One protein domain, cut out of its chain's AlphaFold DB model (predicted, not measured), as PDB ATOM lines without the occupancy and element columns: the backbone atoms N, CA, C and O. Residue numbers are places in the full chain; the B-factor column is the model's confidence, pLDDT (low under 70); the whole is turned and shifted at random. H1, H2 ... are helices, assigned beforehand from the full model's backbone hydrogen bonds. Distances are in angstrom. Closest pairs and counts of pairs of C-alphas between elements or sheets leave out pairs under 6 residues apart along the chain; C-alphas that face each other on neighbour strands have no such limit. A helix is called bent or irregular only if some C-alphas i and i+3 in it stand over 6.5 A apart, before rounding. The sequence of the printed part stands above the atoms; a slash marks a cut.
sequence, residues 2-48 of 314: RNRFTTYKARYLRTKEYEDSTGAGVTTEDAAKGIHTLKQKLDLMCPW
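What this domain is: This is residues 2 to 48 of the 314 residues of an uncharacterized protein of Phytophthora nicotianae (UniProt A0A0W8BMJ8). One long helix, H1, makes most of the length, and the rest folds back as a hook: past the end of H1 the backbone turns to a short helix, H2, at the far end of the domain, and a third helix, H3, comes back towards the middle of H1, running opposite ways to it. The beginning of H1, residues 2 to 7, sticks out free of the other parts. The printed part has 47 residues with three named helices, H1, H2 and H3 in that order, no named strand, and the class is all helix. The whole is only just loose, close to compact, with a radius of gyration of the C-alphas of 11.8 A, and its outline is elongated, spanning 37 by 22 by 13 A.

How they stand to each other: H1, residues 2 to 20, stands free in its residues 2 to 7. A short link of 7 residues joins H1 to H2, residues 28 to 32, and these two helices are apart. A tight link of 5 residues joins H2 to H3, residues 38 to 45. H2 and H3 are close but not clearly touching; their closest C-alphas, those of Asp 30 and Lys 41, are 7.8 A apart. H1 and H3 touch, H1 with its residues 11 to 19 alone, and the closest C-alphas are those of Thr 15 and Met 45, 6.1 A apart. The lines of H1 and H3 stand at a shallow tilt of 32 degrees, and the two helices run opposite ways. In H1, H2 and H3 every pair of O i and N i+4 is within hydrogen-bond range.

Where its parts are: H1 has 19 residues and measures 26.5 A from C-alpha 2 at (112.676, -237.170, 105.201) to C-alpha 20 at (112.340, -218.127, 123.603). H2 has 5 residues, beginning with C-alpha 28 at (101.935, -224.858, 139.090), and measures 6.4 A from its first to its last C-alpha. H3 has 8 residues and measures 10.7 A, ending with C-alpha 45 at (107.500, -231.339, 124.143). No helix is bent or irregular.

The domain as a whole: The two C-alphas farthest apart are those of Arg 2 and Thr 28, at 37.6 A. The first and last printed C-alphas, those of Arg 2 and Trp 48, are 18.1 A apart. The printed part has no cut, and no link between its helices is long. The mean pLDDT of the printed part is 87.8, and no printed residue is under 70.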
ATOM      1  N   ARG A   2     113.027-238.617 105.183       81.94
ATOM      2  CA  ARG A   2     112.676-237.170 105.201       81.94
ATOM      3  C   ARG A   2     111.498-236.808 106.127       81.94
ATOM      4  O   ARG A   2     111.698-236.051 107.065       81.94
ATOM      5  N   ASN A   3     110.336-237.445 105.961       84.12
ATOM      6  CA  ASN A   3     109.101-237.122 106.703       84.12
ATOM      7  C   ASN A   3     109.208-237.317 108.233       84.12
ATOM      8  O   ASN A   3     108.511-236.654 109.000       84.12
ATOM      9  N   ARG A   4     110.090-238.213 108.704       88.62
ATOM     10  CA  ARG A   4     110.365-238.362 110.145       88.62
ATOM     11  C   ARG A   4     111.204-237.187 110.637       88.62
ATOM     12  O   ARG A   4     110.873-236.579 111.647       88.62
ATOM     13  N   PHE A   5     112.255-236.839 109.895       86.69
ATOM     14  CA  PHE A   5     113.143-235.725 110.223       86.69
ATOM     15  C   PHE A   5     112.414-234.372 110.219       86.69
ATOM     16  O   PHE A   5     112.591-233.603 111.156       86.69
ATOM     17  N   THR A   6     111.541-234.106 109.240       88.50
ATOM     18  CA  THR A   6     110.716-232.882 109.222       88.50
ATOM     19  C   THR A   6     109.784-232.811 110.432       88.50
ATOM     20  O   THR A   6     109.722-231.771 111.079       88.50
ATOM     21  N   THR A   7     109.145-233.925 110.809       90.44
ATOM     22  CA  THR A   7     108.310-234.009 112.023       90.44
ATOM     23  C   THR A   7     109.103-233.684 113.294       90.44
ATOM     24  O   THR A   7     108.637-232.901 114.122       90.44
ATOM     25  N   TYR A   8     110.310-234.241 113.462       90.69
ATOM     26  CA  TYR A   8     111.165-233.915 114.610       90.69
ATOM     27  C   TYR A   8     111.639-232.455 114.580       90.69
ATOM     28  O   TYR A   8     111.567-231.781 115.603       90.69
ATOM     29  N   LYS A   9     112.046-231.931 113.413       90.44
ATOM     30  CA  LYS A   9     112.446-230.522 113.252       90.44
ATOM     31  C   LYS A   9     111.302-229.565 113.609       90.44
ATOM     32  O   LYS A   9     111.541-228.587 114.306       90.44
ATOM     33  N   ALA A  10     110.068-229.868 113.206       91.38
ATOM     34  CA  ALA A  10     108.888-229.070 113.545       91.38
ATOM     35  C   ALA A  10     108.580-229.073 115.056       91.38
ATOM     36  O   ALA A  10     108.274-228.025 115.621       91.38
ATOM     37  N   ARG A  11     108.715-230.224 115.736       93.12
ATOM     38  CA  ARG A  11     108.583-230.307 117.206       93.12
ATOM     39  C   ARG A  11     109.667-229.507 117.925       93.12
ATOM     40  O   ARG A  11     109.357-228.784 118.870       93.12
ATOM     41  N   TYR A  12     110.910-229.612 117.458       94.00
ATOM     42  CA  TYR A  12     112.027-228.831 117.978       94.00
ATOM     43  C   TYR A  12     111.782-227.326 117.825       94.00
ATOM     44  O   TYR A  12     111.891-226.613 118.815       94.00
ATOM     45  N   LEU A  13     111.381-226.853 116.638       92.19
ATOM     46  CA  LEU A  13     111.108-225.430 116.394       92.19
ATOM     47  C   LEU A  13     110.020-224.889 117.329       92.19
ATOM     48  O   LEU A  13     110.254-223.883 117.984       92.19
ATOM     49  N   ARG A  14     108.897-225.603 117.486       92.06
ATOM     50  CA  ARG A  14     107.832-225.228 118.437       92.06
ATOM     51  C   ARG A  14     108.316-225.198 119.892       92.06
ATOM     52  O   ARG A  14     107.917-224.340 120.668       92.06
ATOM     53  N   THR A  15     109.170-226.145 120.275       93.06
ATOM     54  CA  THR A  15     109.738-226.202 121.634       93.06
ATOM     55  C   THR A  15     110.757-225.081 121.861       93.06
ATOM     56  O   THR A  15     110.842-224.553 122.966       93.06
ATOM     57  N   LYS A  16     111.487-224.684 120.812       92.06
ATOM     58  CA  LYS A  16     112.449-223.582 120.845       92.06
ATOM     59  C   LYS A  16     111.756-222.221 120.901       92.06
ATOM     60  O   LYS A  16     112.112-221.402 121.732       92.06
ATOM     61  N   GLU A  17     110.713-222.034 120.100       90.31
ATOM     62  CA  GLU A  17     109.804-220.887 120.174       90.31
ATOM     63  C   GLU A  17     109.160-220.769 121.563       90.31
ATOM     64  O   GLU A  17     109.115-219.678 122.122       90.31
ATOM     65  N   TYR A  18     108.756-221.890 122.177       89.62
ATOM     66  CA  TYR A  18     108.313-221.892 123.572       89.62
ATOM     67  C   TYR A  18     109.423-221.461 124.547       89.62
ATOM     68  O   TYR A  18     109.147-220.647 125.421       89.62
ATOM     69  N   GLU A  19     110.658-221.969 124.416       90.81
ATOM     70  CA  GLU A  19     111.803-221.566 125.258       90.81
ATOM     71  C   GLU A  19     112.141-220.073 125.120       90.81
ATOM     72  O   GLU A  19     112.457-219.425 126.115       90.81
ATOM     73  N   ASP A  20     112.046-219.530 123.905       87.94
ATOM     74  CA  ASP A  20     112.340-218.127 123.603       87.94
ATOM     75  C   ASP A  20     111.156-217.186 123.925       87.94
ATOM     76  O   ASP A  20     111.325-215.965 123.966       87.94
ATOM     77  N   SER A  21     109.959-217.730 124.183       89.19
ATOM     78  CA  SER A  21     108.761-216.948 124.511       89.19
ATOM     79  C   SER A  21     108.808-216.347 125.924       89.19
ATOM     80  O   SER A  21     109.210-216.988 126.902       89.19
ATOM     81  N   THR A  22     108.326-215.109 126.065       77.12
ATOM     82  CA  THR A  22     108.215-214.426 127.362       77.12
ATOM     83  C   THR A  22     107.152-215.104 128.230       77.12
ATOM     84  O   THR A  22     105.965-214.805 128.131       77.12
ATOM     85  N   GLY A  23     107.588-216.040 129.075       77.19
ATOM     86  CA  GLY A  23     106.716-216.935 129.847       77.19
ATOM     87  C   GLY A  23     107.206-218.389 129.911       77.19
ATOM     88  O   GLY A  23     106.585-219.207 130.593       77.19
ATOM     89  N   ALA A  24     108.315-218.720 129.239       77.44
ATOM     90  CA  ALA A  24     108.972-220.022 129.303       77.44
ATOM     91  C   ALA A  24     109.334-220.426 130.748       77.44
ATOM     92  O   ALA A  24     110.297-219.935 131.339       77.44
ATOM     93  N   GLY A  25     108.565-221.344 131.335       84.06
ATOM     94  CA  GLY A  25     108.720-221.722 132.737       84.06
ATOM     95  C   GLY A  25     107.940-222.973 133.131       84.06
ATOM     96  O   GLY A  25     107.106-223.487 132.381       84.06
ATOM     97  N   VAL A  26     108.227-223.462 134.337       85.31
ATOM     98  CA  VAL A  26     107.455-224.518 135.004       85.31
ATOM     99  C   VAL A  26     106.250-223.863 135.672       85.31
ATOM    100  O   VAL A  26     106.428-222.995 136.526       85.31
ATOM    101  N   THR A  27     105.034-224.249 135.288       85.94
ATOM    102  CA  THR A  27     103.813-223.748 135.936       85.94
ATOM    103  C   THR A  27     103.457-224.583 137.168       85.94
ATOM    104  O   THR A  27     103.980-225.677 137.390       85.94
ATOM    105  N   THR A  28     102.518-224.093 137.976       83.88
ATOM    106  CA  THR A  28     101.935-224.858 139.090       83.88
ATOM    107  C   THR A  28     101.237-226.142 138.621       83.88
ATOM    108  O   THR A  28     101.258-227.145 139.332       83.88
ATOM    109  N   GLU A  29     100.683-226.152 137.406       82.25
ATOM    110  CA  GLU A  29     100.090-227.342 136.782       82.25
ATOM    111  C   GLU A  29     101.140-228.366 136.332       82.25
ATOM    112  O   GLU A  29     100.910-229.571 136.419       82.25
ATOM    113  N   ASP A  30     102.295-227.903 135.848       85.25
ATOM    114  CA  ASP A  30     103.421-228.771 135.490       85.25
ATOM    115  C   ASP A  30     104.001-229.444 136.740       85.25
ATOM    116  O   ASP A  30     104.252-230.652 136.741       85.25
ATOM    117  N   ALA A  31     104.116-228.695 137.841       83.12
ATOM    118  CA  ALA A  31     104.536-229.232 139.131       83.12
ATOM    119  C   ALA A  31     103.571-230.318 139.651       83.12
ATOM    120  O   ALA A  31     104.030-231.334 140.174       83.12
ATOM    121  N   ALA A  32     102.256-230.163 139.440       83.88
ATOM    122  CA  ALA A  32     101.261-231.195 139.752       83.88
ATOM    123  C   ALA A  32     101.392-232.459 138.872       83.88
ATOM    124  O   ALA A  32     100.988-233.543 139.286       83.88
ATOM    125  N   LYS A  33     102.000-232.341 137.683       82.75
ATOM    126  CA  LYS A  33     102.340-233.455 136.774       82.75
ATOM    127  C   LYS A  33     103.739-234.043 137.042       82.75
ATOM    128  O   LYS A  33     104.198-234.884 136.274       82.75
ATOM    129  N   GLY A  34     104.431-233.610 138.104       86.31
ATOM    130  CA  GLY A  34     105.788-234.060 138.455       86.31
ATOM    131  C   GLY A  34     106.911-233.441 137.610       86.31
ATOM    132  O   GLY A  34     108.049-233.914 137.638       86.31
ATOM    133  N   ILE A  35     106.610-232.393 136.837       88.88
ATOM    134  CA  ILE A  35     107.580-231.660 136.022       88.88
ATOM    135  C   ILE A  35     108.089-230.497 136.874       88.88
ATOM    136  O   ILE A  35     107.388-229.510 137.079       88.88
ATOM    137  N   HIS A  36     109.313-230.609 137.387       85.69
ATOM    138  CA  HIS A  36     109.881-229.626 138.323       85.69
ATOM    139  C   HIS A  36     110.973-228.749 137.699       85.69
ATOM    140  O   HIS A  36     111.469-227.826 138.339       85.69
ATOM    141  N   THR A  37     111.354-229.014 136.447       89.50
ATOM    142  CA  THR A  37     112.391-228.261 135.731       89.50
ATOM    143  C   THR A  37     111.948-227.905 134.316       89.50
ATOM    144  O   THR A  37     111.259-228.681 133.651       89.50
ATOM    145  N   LEU A  38     112.398-226.747 133.819       88.56
ATOM    146  CA  LEU A  38     112.134-226.327 132.440       88.56
ATOM    147  C   LEU A  38     112.678-227.360 131.438       88.56
ATOM    148  O   LEU A  38     111.993-227.690 130.479       88.56
ATOM    149  N   LYS A  39     113.845-227.962 131.712       88.44
ATOM    150  CA  LYS A  39     114.416-229.031 130.876       88.44
ATOM    151  C   LYS A  39     113.473-230.231 130.721       88.44
ATOM    152  O   LYS A  39     113.243-230.657 129.597       88.44
ATOM    153  N   GLN A  40     112.872-230.726 131.808       89.44
ATOM    154  CA  GLN A  40     111.876-231.808 131.731       89.44
ATOM    155  C   GLN A  40     110.660-231.409 130.882       89.44
ATOM    156  O   GLN A  40     110.169-232.223 130.103       89.44
ATOM    157  N   LYS A  41     110.196-230.156 130.985       90.25
ATOM    158  CA  LYS A  41     109.098-229.636 130.154       90.25
ATOM    159  C   LYS A  41     109.474-229.597 128.666       90.25
ATOM    160  O   LYS A  41     108.695-230.044 127.828       90.25
ATOM    161  N   LEU A  42     110.679-229.125 128.343       91.56
ATOM    162  CA  LEU A  42     111.206-229.075 126.975       91.56
ATOM    163  C   LEU A  42     111.412-230.485 126.389       91.56
ATOM    164  O   LEU A  42     110.985-230.736 125.264       91.56
ATOM    165  N   ASP A  43     111.965-231.431 127.157       91.12
ATOM    166  CA  ASP A  43     112.156-232.827 126.726       91.12
ATOM    167  C   ASP A  43     110.826-233.587 126.523       91.12
ATOM    168  O   ASP A  43     110.752-234.484 125.677       91.12
ATOM    169  N   LEU A  44     109.756-233.223 127.246       88.69
ATOM    170  CA  LEU A  44     108.405-233.756 127.018       88.69
ATOM    171  C   LEU A  44     107.764-233.210 125.731       88.69
ATOM    172  O   LEU A  44     107.079-233.957 125.029       88.69
ATOM    173  N   MET A  45     107.995-231.937 125.393       88.81
ATOM    174  CA  MET A  45     107.500-231.339 124.143       88.81
ATOM    175  C   MET A  45     108.304-231.801 122.915       88.81
ATOM    176  O   MET A  45     107.731-232.098 121.861       88.81
ATOM    177  N   CYS A  46     109.625-231.934 123.057       92.62
ATOM    178  CA  CYS A  46     110.521-232.463 122.037       92.62
ATOM    179  C   CYS A  46     111.503-233.479 122.645       92.62
ATOM    180  O   CYS A  46     112.500-233.080 123.244       92.62
ATOM    181  N   PRO A  47     111.302-234.792 122.419       91.19
ATOM    182  CA  PRO A  47     112.268-235.804 122.828       91.19
ATOM    183  C   PRO A  47     113.666-235.509 122.271       91.19
ATOM    184  O   PRO A  47     113.822-235.290 121.070       91.19
ATOM    185  N   TRP A  48     114.673-235.538 123.149       88.81
ATOM    186  CA  TRP A  48     116.061-235.144 122.862       88.81
ATOM    187  C   TRP A  48     116.243-233.658 122.505       88.81
ATOM    188  O   TRP A  48     117.114-233.335 121.690       88.81
TER     189      TRP A  48